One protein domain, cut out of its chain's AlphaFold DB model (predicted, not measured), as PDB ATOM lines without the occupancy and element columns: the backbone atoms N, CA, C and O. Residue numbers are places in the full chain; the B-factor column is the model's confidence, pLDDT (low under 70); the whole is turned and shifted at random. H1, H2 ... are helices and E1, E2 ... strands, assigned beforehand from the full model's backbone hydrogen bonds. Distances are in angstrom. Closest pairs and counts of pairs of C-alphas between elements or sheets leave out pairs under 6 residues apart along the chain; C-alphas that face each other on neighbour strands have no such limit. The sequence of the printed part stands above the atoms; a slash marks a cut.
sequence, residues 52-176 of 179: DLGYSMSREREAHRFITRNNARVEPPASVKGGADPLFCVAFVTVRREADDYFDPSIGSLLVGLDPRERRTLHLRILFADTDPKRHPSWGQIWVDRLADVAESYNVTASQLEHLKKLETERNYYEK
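What this domain is: This is residues 52 to 176 of the 179 residues of an uncharacterized protein of Trichophyton rubrum (strain ATCC MYA-4607 / CBS 118892) (UniProt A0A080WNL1). A small sheet of three parallel strands has H2 over one face, running along E1 and E2, and the long helix H1 crosses H2 on its side away from the sheet. H4 tucks in between the last residues of H1 and the sheet, and H5 with H6 makes a separate corner past the ends of the strands. The printed part has 125 residues with six named helices and three named strands, in the order H1 E1 H2 H3 E2 H4 E3 H5 H6; the sheet's order is E1 E2 E3, and the class is mixed, helices and strands. It is compact, with a radius of gyration of the C-alphas of 15.8 A and spans of 43 by 40 by 29 A.

How they stand to each other: Begin at inner strand E2, residues 122 to 128. Its parallel neighbour E1, residues 88 to 94, is an edge strand; look for N 92 and O 125, 2.8 A apart, within hydrogen-bond range. The other edge strand, E3, residues 150 to 153, is also parallel to E2, with N 126 and O 150 at 2.8 A. H2, residues 103 to 111, is on the sheet over E1 and E2, at a height over the sheet of 10.0 A; it runs along the strands, at 2 degrees to E1 on the local plane. H1, residues 54 to 71, touches H2 with residues 59 to 67 alone, about perpendicular at 83 degrees; the closest C-alphas are those of Ala 63 and Gly 108, 3.9 A apart. H4, residues 142 to 147, only grazes the sheet, with its residues 144 to 147. H1 touches H4 with residues 67 to 71 alone, the closest C-alphas being those of Asn 71 and Trp 143 at 4.3 A. H3, residues 116 to 121, touches no helix and is not on the sheet. E1, H2 H3, E2 and E2, H4, E3 are strand-helix-strand units, two parallel neighbour strands with helices between, each with a right-handed crossover. H5, residues 158 to 169, touches H6, residues 173 to 176; the closest C-alphas are those of Leu 164 and Lys 176, 6.2 A apart. H1, H2, H4 and H5 have every O i to N i+4 pair within hydrogen-bond range, H3 has 1 of 2, and H6 is too short for such a pair.

Where its parts are: Find C-alpha 54 at (6.923, 84.379, 139.229); from there H1 runs 25.8 A to C-alpha 71. E1 starts at C-alpha 88, (-8.319, 93.787, 162.857), and spans 19.4 A; E2 spans 19.3 A. H5 runs 16.6 A to C-alpha 169 at (-12.185, 60.868, 160.436).

The domain as a whole: The C-alphas farthest apart are those of Asp 52 and Ala 158, 48.1 A. The printed part has no cut. The links from H1 to E1 and from E2 to H4 are long. Mean pLDDT of the printed part is 91.2, and residues 75 to 77 are under 70.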
ATOM      1  N   ASP A  52       1.971  82.640 134.842       86.31
ATOM      2  CA  ASP A  52       3.326  82.698 135.379       86.31
ATOM      3  C   ASP A  52       3.263  82.994 136.883       86.31
ATOM      4  O   ASP A  52       2.772  84.032 137.334       86.31
ATOM      5  N   LEU A  53       3.770  82.048 137.666       86.06
ATOM      6  CA  LEU A  53       3.781  82.105 139.119       86.06
ATOM      7  C   LEU A  53       4.965  82.916 139.656       86.06
ATOM      8  O   LEU A  53       5.191  82.891 140.858       86.06
ATOM      9  N   GLY A  54       5.729  83.629 138.820       90.00
ATOM     10  CA  GLY A  54       6.923  84.379 139.229       90.00
ATOM     11  C   GLY A  54       6.742  85.212 140.505       90.00
ATOM     12  O   GLY A  54       7.525  85.076 141.447       90.00
ATOM     13  N   TYR A  55       5.677  86.020 140.577       88.25
ATOM     14  CA  TYR A  55       5.363  86.798 141.783       88.25
ATOM     15  C   TYR A  55       4.990  85.899 142.972       88.25
ATOM     16  O   TYR A  55       5.548  86.062 144.057       88.25
ATOM     17  N   SER A  56       4.099  84.924 142.766       89.94
ATOM     18  CA  SER A  56       3.660  83.988 143.811       89.94
ATOM     19  C   SER A  56       4.830  83.193 144.398       89.94
ATOM     20  O   SER A  56       4.976  83.140 145.614       89.94
ATOM     21  N   MET A  57       5.727  82.677 143.554       92.31
ATOM     22  CA  MET A  57       6.949  81.982 143.962       92.31
ATOM     23  C   MET A  57       7.900  82.896 144.740       92.31
ATOM     24  O   MET A  57       8.548  82.449 145.684       92.31
ATOM     25  N   SER A  58       8.017  84.175 144.361       94.38
ATOM     26  CA  SER A  58       8.821  85.140 145.127       94.38
ATOM     27  C   SER A  58       8.243  85.343 146.527       94.38
ATOM     28  O   SER A  58       8.971  85.245 147.515       94.38
ATOM     29  N   ARG A  59       6.926  85.553 146.619       93.81
ATOM     30  CA  ARG A  59       6.205  85.737 147.887       93.81
ATOM     31  C   ARG A  59       6.272  84.509 148.786       93.81
ATOM     32  O   ARG A  59       6.489  84.643 149.986       93.81
ATOM     33  N   GLU A  60       6.148  83.321 148.212       93.69
ATOM     34  CA  GLU A  60       6.295  82.053 148.926       93.69
ATOM     35  C   GLU A  60       7.716  81.895 149.492       93.69
ATOM     36  O   GLU A  60       7.894  81.610 150.677       93.69
ATOM     37  N   ARG A  61       8.755  82.185 148.694       95.31
ATOM     38  CA  ARG A  61      10.154  82.163 149.161       95.31
ATOM     39  C   ARG A  61      10.413  83.168 150.281       95.31
ATOM     40  O   ARG A  61      11.104  82.841 151.249       95.31
ATOM     41  N   GLU A  62       9.884  84.385 150.162       96.50
ATOM     42  CA  GLU A  62       9.951  85.409 151.214       96.50
ATOM     43  C   GLU A  62       9.294  84.922 152.507       96.50
ATOM     44  O   GLU A  62       9.889  85.040 153.582       96.50
ATOM     45  N   ALA A  63       8.111  84.315 152.397       96.75
ATOM     46  CA  ALA A  63       7.366  83.768 153.518       96.75
ATOM     47  C   ALA A  63       8.130  82.642 154.230       96.75
ATOM     48  O   ALA A  63       8.343  82.715 155.442       96.75
ATOM     49  N   HIS A  64       8.634  81.647 153.493       95.31
ATOM     50  CA  HIS A  64       9.433  80.563 154.077       95.31
ATOM     51  C   HIS A  64      10.701  81.079 154.752       95.31
ATOM     52  O   HIS A  64      11.058  80.635 155.848       95.31
ATOM     53  N   ARG A  65      11.385  82.045 154.127       95.19
ATOM     54  CA  ARG A  65      12.575  82.666 154.714       95.19
ATOM     55  C   ARG A  65      12.235  83.389 156.015       95.19
ATOM     56  O   ARG A  65      13.002  83.298 156.975       95.19
ATOM     57  N   PHE A  66      11.105  84.092 156.050       94.44
ATOM     58  CA  PHE A  66      10.621  84.782 157.239       94.44
ATOM     59  C   PHE A  66      10.331  83.801 158.382       94.44
ATOM     60  O   PHE A  66      10.852  83.994 159.482       94.44
ATOM     61  N   ILE A  67       9.590  82.720 158.123       94.75
ATOM     62  CA  ILE A  67       9.308  81.679 159.124       94.75
ATOM     63  C   ILE A  67      10.599  81.020 159.613       94.75
ATOM     64  O   ILE A  67      10.861  81.002 160.813       94.75
ATOM     65  N   THR A  68      11.460  80.564 158.699       93.50
ATOM     66  CA  THR A  68      12.719  79.877 159.037       93.50
ATOM     67  C   THR A  68      13.611  80.739 159.928       93.50
ATOM     68  O   THR A  68      14.144  80.262 160.930       93.50
ATOM     69  N   ARG A  69      13.743  82.035 159.611       92.50
ATOM     70  CA  ARG A  69      14.514  82.980 160.428       92.50
ATOM     71  C   ARG A  69      13.930  83.113 161.834       92.50
ATOM     72  O   ARG A  69      14.685  83.115 162.802       92.50
ATOM     73  N   ASN A  70      12.609  83.220 161.947       92.50
ATOM     74  CA  ASN A  70      11.928  83.328 163.234       92.50
ATOM     75  C   ASN A  70      11.856  81.996 163.991       92.50
ATOM     76  O   ASN A  70      11.622  82.017 165.193       92.50
ATOM     77  N   ASN A  71      12.113  80.859 163.343       92.94
ATOM     78  CA  ASN A  71      12.193  79.555 163.999       92.94
ATOM     79  C   ASN A  71      13.611  79.199 164.486       92.94
ATOM     80  O   ASN A  71      13.806  78.188 165.158       92.94
ATOM     81  N   ALA A  72      14.622  80.006 164.152       90.94
ATOM     82  CA  ALA A  72      15.999  79.757 164.565       90.94
ATOM     83  C   ALA A  72      16.158  79.824 166.098       90.94
ATOM     84  O   ALA A  72      15.575  80.682 166.762       90.94
ATOM     85  N   ARG A  73      16.991  78.944 166.670       85.38
ATOM     86  CA  ARG A  73      17.239  78.882 168.127       85.38
ATOM     87  C   ARG A  73      18.025  80.072 168.679       85.38
ATOM     88  O   ARG A  73      17.950  80.341 169.870       85.38
ATOM     89  N   VAL A  74      18.772  80.769 167.828       83.81
ATOM     90  CA  VAL A  74      19.460  82.015 168.190       83.81
ATOM     91  C   VAL A  74      18.401  83.093 168.416       83.81
ATOM     92  O   VAL A  74      17.470  83.170 167.616       83.81
ATOM     93  N   GLU A  75      18.509  83.887 169.484       65.81
ATOM     94  CA  GLU A  75      17.575  84.986 169.766       65.81
ATOM     95  C   GLU A  75      17.553  85.980 168.589       65.81
ATOM     96  O   GLU A  75      18.554  86.655 168.330       65.81
ATOM     97  N   PRO A  76      16.449  86.060 167.822       64.81
ATOM     98  CA  PRO A  76      16.301  87.068 166.788       64.81
ATOM     99  C   PRO A  76      16.029  88.434 167.443       64.81
ATOM    100  O   PRO A  76      15.746  88.509 168.641       64.81
ATOM    101  N   PRO A  77      16.044  89.532 166.662       66.50
ATOM    102  CA  PRO A  77      15.446  90.787 167.108       66.50
ATOM    103  C   PRO A  77      14.029  90.532 167.634       66.50
ATOM    104  O   PRO A  77      13.312  89.706 167.063       66.50
ATOM    105  N   ALA A  78      13.636  91.235 168.700       73.25
ATOM    106  CA  ALA A  78      12.317  91.088 169.307       73.25
ATOM    107  C   ALA A  78      11.215  91.146 168.235       73.25
ATOM    108  O   ALA A  78      11.130  92.112 167.469       73.25
ATOM    109  N   SER A  79      10.392  90.100 168.164       81.06
ATOM    110  CA  SER A  79       9.255  90.072 167.254       81.06
ATOM    111  C   SER A  79       8.206  91.074 167.728       81.06
ATOM    112  O   SER A  79       7.841  91.129 168.903       81.06
ATOM    113  N   VAL A  80       7.725  91.896 166.799       90.44
ATOM    114  CA  VAL A  80       6.602  92.791 167.067       90.44
ATOM    115  C   VAL A  80       5.324  91.966 166.966       90.44
ATOM    116  O   VAL A  80       5.119  91.240 165.993       90.44
ATOM    117  N   LYS A  81       4.489  92.075 167.992       93.75
ATOM    118  CA  LYS A  81       3.172  91.447 168.090       93.75
ATOM    119  C   LYS A  81       2.061  92.496 167.974       93.75
ATOM    120  O   LYS A  81       2.350  93.686 167.796       93.75
ATOM    121  N   GLY A  82       0.810  92.056 168.040       93.81
ATOM    122  CA  GLY A  82      -0.355  92.928 168.057       93.81
ATOM    123  C   GLY A  82      -0.275  93.924 169.212       93.81
ATOM    124  O   GLY A  82       0.242  93.623 170.289       93.81
ATOM    125  N   GLY A  83      -0.732  95.149 168.962       93.25
ATOM    126  CA  GLY A  83      -0.848  96.178 169.986       93.25
ATOM    127  C   GLY A  83      -1.991  95.887 170.959       93.25
ATOM    128  O   GLY A  83      -2.751  94.940 170.785       93.25
ATOM    129  N   ALA A  84      -2.129  96.740 171.977       92.81
ATOM    130  CA  ALA A  84      -3.227  96.643 172.942       92.81
ATOM    131  C   ALA A  84      -4.615  96.901 172.315       92.81
ATOM    132  O   ALA A  84      -5.609  96.422 172.846       92.81
ATOM    133  N   ASP A  85      -4.663  97.638 171.200       94.88
ATOM    134  CA  ASP A  85      -5.884  97.982 170.461       94.88
ATOM    135  C   ASP A  85      -5.681  97.718 168.950       94.88
ATOM    136  O   ASP A  85      -5.300  98.621 168.198       94.88
ATOM    137  N   PRO A  86      -5.778  96.450 168.505       95.81
ATOM    138  CA  PRO A  86      -5.599  96.077 167.103       95.81
ATOM    139  C   PRO A  86      -6.819  96.489 166.263       95.81
ATOM    140  O   PRO A  86      -7.962  96.298 166.670       95.81
ATOM    141  N   LEU A  87      -6.588  96.980 165.043       96.88
ATOM    142  CA  LEU A  87      -7.655  97.355 164.107       96.88
ATOM    143  C   LEU A  87      -8.394  96.141 163.534       96.88
ATOM    144  O   LEU A  87      -9.574  96.239 163.206       96.88
ATOM    145  N   PHE A  88      -7.707  95.011 163.365       93.25
ATOM    146  CA  PHE A  88      -8.319  93.787 162.857       93.25
ATOM    147  C   PHE A  88      -7.679  92.535 163.460       93.25
ATOM    148  O   PHE A  88      -6.477  92.466 163.724       93.25
ATOM    149  N   CYS A  89      -8.522  91.525 163.676       95.81
ATOM    150  CA  CYS A  89      -8.139  90.207 164.164       95.81
ATOM    151  C   CYS A  89      -8.140  89.223 162.994       95.81
ATOM    152  O   CYS A  89      -9.141  89.098 162.287       95.81
ATOM    153  N   VAL A  90      -7.027  88.526 162.797       95.88
ATOM    154  CA  VAL A  90      -6.878  87.495 161.773       95.88
ATOM    155  C   VAL A  90      -6.791  86.148 162.473       95.88
ATOM    156  O   VAL A  90      -5.864  85.906 163.244       95.88
ATOM    157  N   ALA A  91      -7.763  85.280 162.204       94.50
ATOM    158  CA  ALA A  91      -7.801  83.924 162.731       94.50
ATOM    159  C   ALA A  91      -7.401  82.922 161.642       94.50
ATOM    160  O   ALA A  91      -8.016  82.876 160.578       94.50
ATOM    161  N   PHE A  92      -6.386  82.108 161.922       94.62
ATOM    162  CA  PHE A  92      -6.011  80.956 161.110       94.62
ATOM    163  C   PHE A  92      -6.444  79.682 161.819       94.62
ATOM    164  O   PHE A  92      -5.988  79.404 162.923       94.62
ATOM    165  N   VAL A  93      -7.284  78.889 161.161       92.81
ATOM    166  CA  VAL A  93      -7.626  77.541 161.614       92.81
ATOM    167  C   VAL A  93      -6.868  76.556 160.736       92.81
ATOM    168  O   VAL A  93      -7.014  76.572 159.513       92.81
ATOM    169  N   THR A  94      -6.020  75.731 161.342       91.75
ATOM    170  CA  THR A  94      -5.139  74.812 160.616       91.75
ATOM    171  C   THR A  94      -5.307  73.374 161.079       91.75
ATOM    172  O   THR A  94      -5.612  73.119 162.240       91.75
ATOM    173  N   VAL A  95      -5.115  72.436 160.155       89.69
ATOM    174  CA  VAL A  95      -5.116  70.990 160.400       89.69
ATOM    175  C   VAL A  95      -3.932  70.376 159.668       89.69
ATOM    176  O   VAL A  95      -3.543  70.856 158.598       89.69
ATOM    177  N   ARG A  96      -3.382  69.280 160.189       88.44
ATOM    178  CA  ARG A  96      -2.299  68.560 159.521       88.44
ATOM    179  C   ARG A  96      -2.754  68.041 158.155       88.44
ATOM    180  O   ARG A  96      -3.686  67.240 158.057       88.44
ATOM    181  N   ARG A  97      -2.018  68.409 157.105       82.50
ATOM    182  CA  ARG A  97      -2.122  67.809 155.767       82.50
ATOM    183  C   ARG A  97      -0.805  67.131 155.419       82.50
ATOM    184  O   ARG A  97       0.255  67.701 155.622       82.50
ATOM    185  N   GLU A  98      -0.868  65.894 154.933       75.81
ATOM    186  CA  GLU A  98       0.344  65.094 154.680       75.81
ATOM    187  C   GLU A  98       1.121  65.546 153.439       75.81
ATOM    188  O   GLU A  98       2.319  65.306 153.363       75.81
ATOM    189  N   ALA A  99       0.448  66.200 152.489       70.69
ATOM    190  CA  ALA A  99       1.025  66.580 151.202       70.69
ATOM    191  C   ALA A  99       1.326  68.083 151.056       70.69
ATOM    192  O   ALA A  99       2.085  68.442 150.163       70.69
ATOM    193  N   ASP A 100       0.775  68.942 151.925       71.94
ATOM    194  CA  ASP A 100       0.800  70.398 151.739       71.94
ATOM    195  C   ASP A 100       1.310  71.124 152.990       71.94
ATOM    196  O   ASP A 100       0.635  71.140 154.023       71.94
ATOM    197  N   ASP A 101       2.451  71.806 152.869       75.25
ATOM    198  CA  ASP A 101       2.929  72.783 153.855       75.25
ATOM    199  C   ASP A 101       2.406  74.184 153.503       75.25
ATOM    200  O   ASP A 101       3.142  75.071 153.085       75.25
ATOM    201  N   TYR A 102       1.086  74.365 153.581       85.19
ATOM    202  CA  TYR A 102       0.454  75.650 153.253       85.19
ATOM    203  C   TYR A 102       0.501  76.638 154.422       85.19
ATOM    204  O   TYR A 102       0.456  77.853 154.222       85.19
ATOM    205  N   PHE A 103       0.515  76.127 155.653       93.75
ATOM    206  CA  PHE A 103       0.237  76.921 156.842       93.75
ATOM    207  C   PHE A 103       1.379  77.888 157.163       93.75
ATOM    208  O   PHE A 103       1.150  79.098 157.234       93.75
ATOM    209  N   ASP A 104       2.606  77.380 157.269       94.12
ATOM    210  CA  ASP A 104       3.801  78.180 157.542       94.12
ATOM    211  C   ASP A 104       3.975  79.318 156.514       94.12
ATOM    212  O   ASP A 104       4.031  80.486 156.922       94.12
ATOM    213  N   PRO A 105       3.985  79.066 155.187       93.06
ATOM    214  CA  PRO A 105       4.110  80.143 154.208       93.06
ATOM    215  C   PRO A 105       2.894  81.079 154.165       93.06
ATOM    216  O   PRO A 105       3.058  82.250 153.827       93.06
ATOM    217  N   SER A 106       1.691  80.640 154.555       95.31
ATOM    218  CA  SER A 106       0.542  81.554 154.668       95.31
ATOM    219  C   SER A 106       0.757  82.589 155.774       95.31
ATOM    220  O   SER A 106       0.581  83.786 155.539       95.31
ATOM    221  N   ILE A 107       1.206  82.150 156.956       96.62
ATOM    222  CA  ILE A 107       1.546  83.063 158.057       96.62
ATOM    223  C   ILE A 107       2.736  83.945 157.674       96.62
ATOM    224  O   ILE A 107       2.715  85.157 157.899       96.62
ATOM    225  N   GLY A 108       3.761  83.361 157.051       96.00
ATOM    226  CA  GLY A 108       4.915  84.108 156.566       96.00
ATOM    227  C   GLY A 108       4.515  85.204 155.579       96.00
ATOM    228  O   GLY A 108       4.950  86.340 155.734       96.00
ATOM    229  N   SER A 109       3.643  84.899 154.615       96.19
ATOM    230  CA  SER A 109       3.166  85.854 153.608       96.19
ATOM    231  C   SER A 109       2.292  86.954 154.214       96.19
ATOM    232  O   SER A 109       2.394  88.102 153.788       96.19
ATOM    233  N   LEU A 110       1.482  86.642 155.231       96.12
ATOM    234  CA  LEU A 110       0.691  87.642 155.957       96.12
ATOM    235  C   LEU A 110       1.579  88.682 156.654       96.12
ATOM    236  O   LEU A 110       1.249  89.864 156.669       96.12
ATOM    237  N   LEU A 111       2.673  88.233 157.275       95.81
ATOM    238  CA  LEU A 111       3.475  89.066 158.173       95.81
ATOM    239  C   LEU A 111       4.683  89.718 157.496       95.81
ATOM    240  O   LEU A 111       5.162  90.758 157.953       95.81
ATOM    241  N   VAL A 112       5.220  89.112 156.436       95.00
ATOM    242  CA  VAL A 112       6.432  89.607 155.782       95.00
ATOM    243  C   VAL A 112       6.161  90.927 155.057       95.00
ATOM    244  O   VAL A 112       5.296  91.018 154.186       95.00
ATOM    245  N   GLY A 113       6.950  91.945 155.404       93.19
ATOM    246  CA  GLY A 113       6.841  93.293 154.847       93.19
ATOM    247  C   GLY A 113       6.052  94.271 155.717       93.19
ATOM    248  O   GLY A 113       6.187  95.467 155.487       93.19
ATOM    249  N   LEU A 114       5.322  93.792 156.735       94.50
ATOM    250  CA  LEU A 114       4.658  94.676 157.693       94.50
ATOM    251  C   LEU A 114       5.695  95.422 158.531       94.50
ATOM    252  O   LEU A 114       6.568  94.812 159.162       94.50
ATOM    253  N   ASP A 115       5.573  96.742 158.580       94.06
ATOM    254  CA  ASP A 115       6.351  97.545 159.508       94.06
ATOM    255  C   ASP A 115       5.837  97.377 160.961       94.06
ATOM    256  O   ASP A 115       4.753  96.838 161.203       94.06
ATOM    257  N   PRO A 116       6.586  97.819 161.991       94.44
ATOM    258  CA  PRO A 116       6.157  97.669 163.384       94.44
ATOM    259  C   PRO A 116       4.840  98.363 163.764       94.44
ATOM    260  O   PRO A 116       4.261  98.034 164.800       94.44
ATOM    261  N   ARG A 117       4.401  99.391 163.032       95.00
ATOM    262  CA  ARG A 117       3.107 100.059 163.242       95.00
ATOM    263  C   ARG A 117       2.000  99.204 162.641       95.00
ATOM    264  O   ARG A 117       1.044  98.913 163.347       95.00
ATOM    265  N   GLU A 118       2.181  98.733 161.413       95.69
ATOM    266  CA  GLU A 118       1.242  97.832 160.733       95.69
ATOM    267  C   GLU A 118       1.106  96.496 161.471       95.69
ATOM    268  O   GLU A 118       0.003  96.027 161.729       95.69
ATOM    269  N   ARG A 119       2.213  95.901 161.929       95.62
ATOM    270  CA  ARG A 119       2.155  94.663 162.717       95.62
ATOM    271  C   ARG A 119       1.370  94.841 164.017       95.62
ATOM    272  O   ARG A 119       0.726  93.890 164.453       95.62
ATOM    273  N   ARG A 120       1.393  96.033 164.623       96.44
ATOM    274  CA  ARG A 120       0.638  96.337 165.849       96.44
ATOM    275  C   ARG A 120      -0.859  96.516 165.618       96.44
ATOM    276  O   ARG A 120      -1.615  96.334 166.568       96.44
ATOM    277  N   THR A 121      -1.304  96.839 164.406       97.06
ATOM    278  CA  THR A 121      -2.741  96.929 164.103       97.06
ATOM    279  C   THR A 121      -3.376  95.560 163.849       97.06
ATOM    280  O   THR A 121      -4.599  95.459 163.834       97.06
ATOM    281  N   LEU A 122      -2.566  94.509 163.697       96.75
ATOM    282  CA  LEU A 122      -2.998  93.140 163.432       96.75
ATOM    283  C   LEU A 122      -2.886  92.286 164.702       96.75
ATOM    284  O   LEU A 122      -1.818  92.212 165.305       96.75
ATOM    285  N   HIS A 123      -3.954  91.584 165.079       97.62
ATOM    286  CA  HIS A 123      -3.904  90.530 166.101       97.62
ATOM    287  C   HIS A 123      -4.055  89.152 165.449       97.62
ATOM    288  O   HIS A 123      -5.079  88.866 164.832       97.62
ATOM    289  N   LEU A 124      -3.024  88.312 165.549       97.62
ATOM    290  CA  LEU A 124      -2.942  87.007 164.899       97.62
ATOM    291  C   LEU A 124      -3.292  85.890 165.883       97.62
ATOM    292  O   LEU A 124      -2.512  85.587 166.790       97.62
ATOM    293  N   ARG A 125      -4.431  85.233 165.654       97.06
ATOM    294  CA  ARG A 125      -4.845  84.033 166.388       97.06
ATOM    295  C   ARG A 125      -4.708  82.798 165.514       97.06
ATOM    296  O   ARG A 125      -5.097  82.809 164.350       97.06
ATOM    297  N   ILE A 126      -4.181  81.727 166.089       96.75
ATOM    298  CA  ILE A 126      -3.976  80.448 165.419       96.75
ATOM    299  C   ILE A 126      -4.671  79.362 166.236       96.75
ATOM    300  O   ILE A 126      -4.348  79.162 167.405       96.75
ATOM    301  N   LEU A 127      -5.596  78.648 165.603       94.81
ATOM    302  CA  LEU A 127      -6.228  77.450 166.138       94.81
ATOM    303  C   LEU A 127      -5.676  76.223 165.407       94.81
ATOM    304  O   LEU A 127      -5.910  76.038 164.210       94.81
ATOM    305  N   PHE A 128      -4.974  75.364 166.139       94.44
ATOM    306  CA  PHE A 128      -4.575  74.037 165.685       94.44
ATOM    307  C   PHE A 128      -5.734  73.069 165.911       94.44
ATOM    308  O   PHE A 128      -5.926  72.533 167.005       94.44
ATOM    309  N   ALA A 129      -6.515  72.879 164.853       92.44
ATOM    310  CA  ALA A 129      -7.746  72.108 164.820       92.44
ATOM    311  C   ALA A 129      -7.513  70.605 164.586       92.44
ATOM    312  O   ALA A 129      -8.424  69.890 164.173       92.44
ATOM    313  N   ASP A 130      -6.315  70.080 164.829       91.62
ATOM    314  CA  ASP A 130      -6.102  68.640 164.987       91.62
ATOM    315  C   ASP A 130      -6.621  68.201 166.363       91.62
ATOM    316  O   ASP A 130      -6.391  68.876 167.365       91.62
ATOM    317  N   THR A 131      -7.305  67.055 166.444       92.44
ATOM    318  CA  THR A 131      -7.756  66.534 167.752       92.44
ATOM    319  C   THR A 131      -6.594  66.134 168.662       92.44
ATOM    320  O   THR A 131      -6.742  66.131 169.882       92.44
ATOM    321  N   ASP A 132      -5.438  65.827 168.071       92.31
ATOM    322  CA  ASP A 132      -4.142  65.816 168.742       92.31
ATOM    323  C   ASP A 132      -3.226  66.857 168.071       92.31
ATOM    324  O   ASP A 132      -2.662  66.575 167.005       92.31
ATOM    325  N   PRO A 133      -3.040  68.047 168.675       92.81
ATOM    326  CA  PRO A 133      -2.281  69.129 168.054       92.81
ATOM    327  C   PRO A 133      -0.803  68.781 167.855       92.81
ATOM    328  O   PRO A 133      -0.171  69.310 166.945       92.81
ATOM    329  N   LYS A 134      -0.248  67.828 168.620       94.00
ATOM    330  CA  LYS A 134       1.157  67.399 168.483       94.00
ATOM    331  C   LYS A 134       1.457  66.735 167.145       94.00
ATOM    332  O   LYS A 134       2.622  66.578 166.789       94.00
ATOM    333  N   ARG A 135       0.424  66.318 166.411       91.81
ATOM    334  CA  ARG A 135       0.578  65.765 165.066       91.81
ATOM    335  C   ARG A 135       0.848  66.858 164.034       91.81
ATOM    336  O   ARG A 135       1.416  66.546 162.989       91.81
ATOM    337  N   HIS A 136       0.462  68.107 164.298       92.94
ATOM    338  CA  HIS A 136       0.688  69.211 163.375       92.94
ATOM    339  C   HIS A 136       2.181  69.601 163.364       92.94
ATOM    340  O   HIS A 136       2.720  69.918 164.423       92.94
ATOM    341  N   PRO A 137       2.865  69.641 162.200       92.69
ATOM    342  CA  PRO A 137       4.306  69.929 162.119       92.69
ATOM    343  C   PRO A 137       4.720  71.248 162.783       92.69
ATOM    344  O   PRO A 137       5.777  71.350 163.410       92.69
ATOM    345  N   SER A 138       3.852  72.252 162.660       93.44
ATOM    346  CA  SER A 138       4.067  73.591 163.205       93.44
ATOM    347  C   SER A 138       3.695  73.743 164.686       93.44
ATOM    348  O   SER A 138       3.987  74.781 165.274       93.44
ATOM    349  N   TRP A 139       3.078  72.738 165.319       94.94
ATOM    350  CA  TRP A 139       2.739  72.811 166.743       94.94
ATOM    351  C   TRP A 139       4.002  72.848 167.608       94.94
ATOM    352  O   TRP A 139       4.886  72.002 167.478       94.94
ATOM    353  N   GLY A 140       4.085  73.833 168.505       93.12
ATOM    354  CA  GLY A 140       5.236  74.018 169.395       93.12
ATOM    355  C   GLY A 140       6.521  74.475 168.696       93.12
ATOM    356  O   GLY A 140       7.592  74.429 169.303       93.12
ATOM    357  N   GLN A 141       6.452  74.903 167.431       94.44
ATOM    358  CA  GLN A 141       7.590  75.540 166.773       94.44
ATOM    359  C   GLN A 141       7.869  76.909 167.402       94.44
ATOM    360  O   GLN A 141       6.956  77.664 167.727       94.44
ATOM    361  N   ILE A 142       9.150  77.262 167.502       93.81
ATOM    362  CA  ILE A 142       9.619  78.508 168.127       93.81
ATOM    363  C   ILE A 142       9.011  79.739 167.440       93.81
ATOM    364  O   ILE A 142       8.712  80.744 168.089       93.81
ATOM    365  N   TRP A 143       8.833  79.680 166.118       94.00
ATOM    366  CA  TRP A 143       8.258  80.793 165.371       94.00
ATOM    367  C   TRP A 143       6.810  81.087 165.780       94.00
ATOM    368  O   TRP A 143       6.430  82.257 165.769       94.00
ATOM    369  N   VAL A 144       6.024  80.071 166.163       95.31
ATOM    370  CA  VAL A 144       4.609  80.233 166.535       95.31
ATOM    371  C   VAL A 144       4.507  81.139 167.750       95.31
ATOM    372  O   VAL A 144       3.846  82.173 167.690       95.31
ATOM    373  N   ASP A 145       5.267  80.831 168.801       93.25
ATOM    374  CA  ASP A 145       5.291  81.630 170.028       93.25
ATOM    375  C   ASP A 145       5.835  83.042 169.797       93.25
ATOM    376  O   ASP A 145       5.435  83.991 170.474       93.25
ATOM    377  N   ARG A 146       6.744  83.218 168.835       92.56
ATOM    378  CA  ARG A 146       7.315  84.531 168.507       92.56
ATOM    379  C   ARG A 146       6.360  85.399 167.697       92.56
ATOM    380  O   ARG A 146       6.310  86.605 167.933       92.56
ATOM    381  N   LEU A 147       5.641  84.824 166.739       94.81
ATOM    382  CA  LEU A 147       4.905  85.578 165.722       94.81
ATOM    383  C   LEU A 147       3.402  85.665 165.991       94.81
ATOM    384  O   LEU A 147       2.812  86.704 165.690       94.81
ATOM    385  N   ALA A 148       2.796  84.615 166.544       96.12
ATOM    386  CA  ALA A 148       1.375  84.594 166.864       96.12
ATOM    387  C   ALA A 148       1.094  85.361 168.158       96.12
ATOM    388  O   ALA A 148       1.884  85.334 169.107       96.12
ATOM    389  N   ASP A 149      -0.045  86.039 168.208       96.69
ATOM    390  CA  ASP A 149      -0.529  86.661 169.436       96.69
ATOM    391  C   ASP A 149      -1.172  85.612 170.345       96.69
ATOM    392  O   ASP A 149      -0.907  85.588 171.547       96.69
ATOM    393  N   VAL A 150      -1.937  84.695 169.749       96.06
ATOM    394  CA  VAL A 150      -2.503  83.516 170.409       96.06
ATOM    395  C   VAL A 150      -2.299  82.304 169.510       96.06
ATOM    396  O   VAL A 150      -2.586  82.364 168.315       96.06
ATOM    397  N   ALA A 151      -1.838  81.201 170.087       96.44
ATOM    398  CA  ALA A 151      -1.776  79.901 169.438       96.44
ATOM    399  C   ALA A 151      -2.353  78.856 170.393       96.44
ATOM    400  O   ALA A 151      -1.844  78.670 171.497       96.44
ATOM    401  N   GLU A 152      -3.441  78.210 169.992       95.56
ATOM    402  CA  GLU A 152      -4.202  77.308 170.853       95.56
ATOM    403  C   GLU A 152      -4.732  76.097 170.081       95.56
ATOM    404  O   GLU A 152      -4.627  76.009 168.859       95.56
ATOM    405  N   SER A 153      -5.275  75.133 170.816       94.38
ATOM    406  CA  SER A 153      -6.014  73.988 170.279       94.38
ATOM    407  C   SER A 153      -7.345  73.880 171.026       94.38
ATOM    408  O   SER A 153      -7.648  74.714 171.883       94.38
ATOM    409  N   TYR A 154      -8.156  72.872 170.715       90.94
ATOM    410  CA  TYR A 154      -9.471  72.705 171.321       90.94
ATOM    411  C   TYR A 154      -9.398  72.588 172.846       90.94
ATOM    412  O   TYR A 154      -8.820  71.647 173.391       90.94
ATOM    413  N   ASN A 155     -10.060  73.518 173.530       91.06
ATOM    414  CA  ASN A 155     -10.341  73.446 174.960       91.06
ATOM    415  C   ASN A 155     -11.828  73.126 175.158       91.06
ATOM    416  O   ASN A 155     -12.643  74.010 175.416       91.06
ATOM    417  N   VAL A 156     -12.186  71.859 174.945       89.81
ATOM    418  CA  VAL A 156     -13.579  71.395 174.891       89.81
ATOM    419  C   VAL A 156     -13.810  70.200 175.812       89.81
ATOM    420  O   VAL A 156     -12.876  69.539 176.266       89.81
ATOM    421  N   THR A 157     -15.079  69.906 176.084       93.25
ATOM    422  CA  THR A 157     -15.468  68.729 176.872       93.25
ATOM    423  C   THR A 157     -15.150  67.421 176.137       93.25
ATOM    424  O   THR A 157     -14.984  67.391 174.918       93.25
ATOM    425  N   ALA A 158     -15.111  66.304 176.871       91.12
ATOM    426  CA  ALA A 158     -14.818  64.992 176.288       91.12
ATOM    427  C   ALA A 158     -15.803  64.591 175.172       91.12
ATOM    428  O   ALA A 158     -15.371  64.078 174.142       91.12
ATOM    429  N   SER A 159     -17.101  64.877 175.333       91.00
ATOM    430  CA  SER A 159     -18.122  64.578 174.318       91.00
ATOM    431  C   SER A 159     -17.948  65.419 173.050       91.00
ATOM    432  O   SER A 159     -18.081  64.909 171.940       91.00
ATOM    433  N   GLN A 160     -17.589  66.697 173.195       91.81
ATOM    434  CA  GLN A 160     -17.256  67.559 172.058       91.81
ATOM    435  C   GLN A 160     -15.991  67.074 171.344       91.81
ATOM    436  O   GLN A 160     -15.953  67.050 170.117       91.81
ATOM    437  N   LEU A 161     -14.976  66.626 172.088       92.12
ATOM    438  CA  LEU A 161     -13.763  66.066 171.497       92.12
ATOM    439  C   LEU A 161     -14.049  64.777 170.707       92.12
ATOM    440  O   LEU A 161     -13.460  64.574 169.647       92.12
ATOM    441  N   GLU A 162     -14.950  63.911 171.181       93.06
ATOM    442  CA  GLU A 162     -15.392  62.733 170.417       93.06
ATOM    443  C   GLU A 162     -16.084  63.123 169.107       93.06
ATOM    444  O   GLU A 162     -15.776  62.545 168.061       93.06
ATOM    445  N   HIS A 163     -16.945  64.145 169.134       92.69
ATOM    446  CA  HIS A 163     -17.554  64.691 167.917       92.69
ATOM    447  C   HIS A 163     -16.494  65.222 166.943       92.69
ATOM    448  O   HIS A 163     -16.487  64.854 165.770       92.69
ATOM    449  N   LEU A 164     -15.517  65.995 167.429       92.50
ATOM    450  CA  LEU A 164     -14.421  66.520 166.604       92.50
ATOM    451  C   LEU A 164     -13.552  65.410 165.989       92.50
ATOM    452  O   LEU A 164     -13.119  65.536 164.843       92.50
ATOM    453  N   LYS A 165     -13.321  64.304 166.711       92.31
ATOM    454  CA  LYS A 165     -12.620  63.115 166.187       92.31
ATOM    455  C   LYS A 165     -13.403  62.432 165.076       92.31
ATOM    456  O   LYS A 165     -12.810  61.995 164.085       92.31
ATOM    457  N   LYS A 166     -14.726  62.358 165.218       93.06
ATOM    458  CA  LYS A 166     -15.605  61.845 164.168       93.06
ATOM    459  C   LYS A 166     -15.520  62.725 162.918       93.06
ATOM    460  O   LYS A 166     -15.214  62.200 161.849       93.06
ATOM    461  N   LEU A 167     -15.659  64.045 163.067       91.38
ATOM    462  CA  LEU A 167     -15.531  65.000 161.958       91.38
ATOM    463  C   LEU A 167     -14.161  64.921 161.268       91.38
ATOM    464  O   LEU A 167     -14.080  65.000 160.044       91.38
ATOM    465  N   GLU A 168     -13.079  64.729 162.029       89.19
ATOM    466  CA  GLU A 168     -11.732  64.544 161.477       89.19
ATOM    467  C   GLU A 168     -11.616  63.266 160.641       89.19
ATOM    468  O   GLU A 168     -11.066  63.293 159.540       89.19
ATOM    469  N   THR A 169     -12.176  62.161 161.137       89.44
ATOM    470  CA  THR A 169     -12.185  60.868 160.436       89.44
ATOM    471  C   THR A 169     -12.997  60.944 159.143       89.44
ATOM    472  O   THR A 169     -12.574  60.435 158.107       89.44
ATOM    473  N   GLU A 170     -14.133  61.639 159.185       91.19
ATOM    474  CA  GLU A 170     -15.011  61.889 158.037       91.19
ATOM    475  C   GLU A 170     -14.469  62.970 157.086       91.19
ATOM    476  O   GLU A 170     -15.039  63.195 156.020       91.19
ATOM    477  N   ARG A 171     -13.356  63.634 157.442       85.69
ATOM    478  CA  ARG A 171     -12.769  64.776 156.718       85.69
ATOM    479  C   ARG A 171     -13.742  65.950 156.525       85.69
ATOM    480  O   ARG A 171     -13.604  66.728 155.580       85.69
ATOM    481  N   ASN A 172     -14.701  66.117 157.436       85.75
ATOM    482  CA  ASN A 172     -15.633  67.243 157.442       85.75
ATOM    483  C   ASN A 172     -15.007  68.462 158.144       85.75
ATOM    484  O   ASN A 172     -15.330  68.805 159.281       85.75
ATOM    485  N   TYR A 173     -14.074  69.119 157.451       82.31
ATOM    486  CA  TYR A 173     -13.355  70.279 157.988       82.31
ATOM    487  C   TYR A 173     -14.204  71.556 158.071       82.31
ATOM    488  O   TYR A 173     -13.852  72.457 158.828       82.31
ATOM    489  N   TYR A 174     -15.316  71.630 157.328       80.56
ATOM    490  CA  TYR A 174     -16.214  72.790 157.335       80.56
ATOM    491  C   TYR A 174     -16.877  72.982 158.697       80.56
ATOM    492  O   TYR A 174     -16.875  74.085 159.228       80.56
ATOM    493  N   GLU A 175     -17.408  71.904 159.274       82.88
ATOM    494  CA  GLU A 175     -18.009  71.947 160.609       82.88
ATOM    495  C   GLU A 175     -16.932  72.026 161.696       82.88
ATOM    496  O   GLU A 175     -17.038  72.802 162.643       82.88
ATOM    497  N   LYS A 176     -15.848  71.264 161.517       80.06
ATOM    498  CA  LYS A 176     -14.757  71.175 162.488       80.06
ATOM    499  C   LYS A 176     -14.092  72.531 162.757       80.06
ATOM    500  O   LYS A 176     -13.733  72.812 163.893       80.06
TER     501      LYS A 176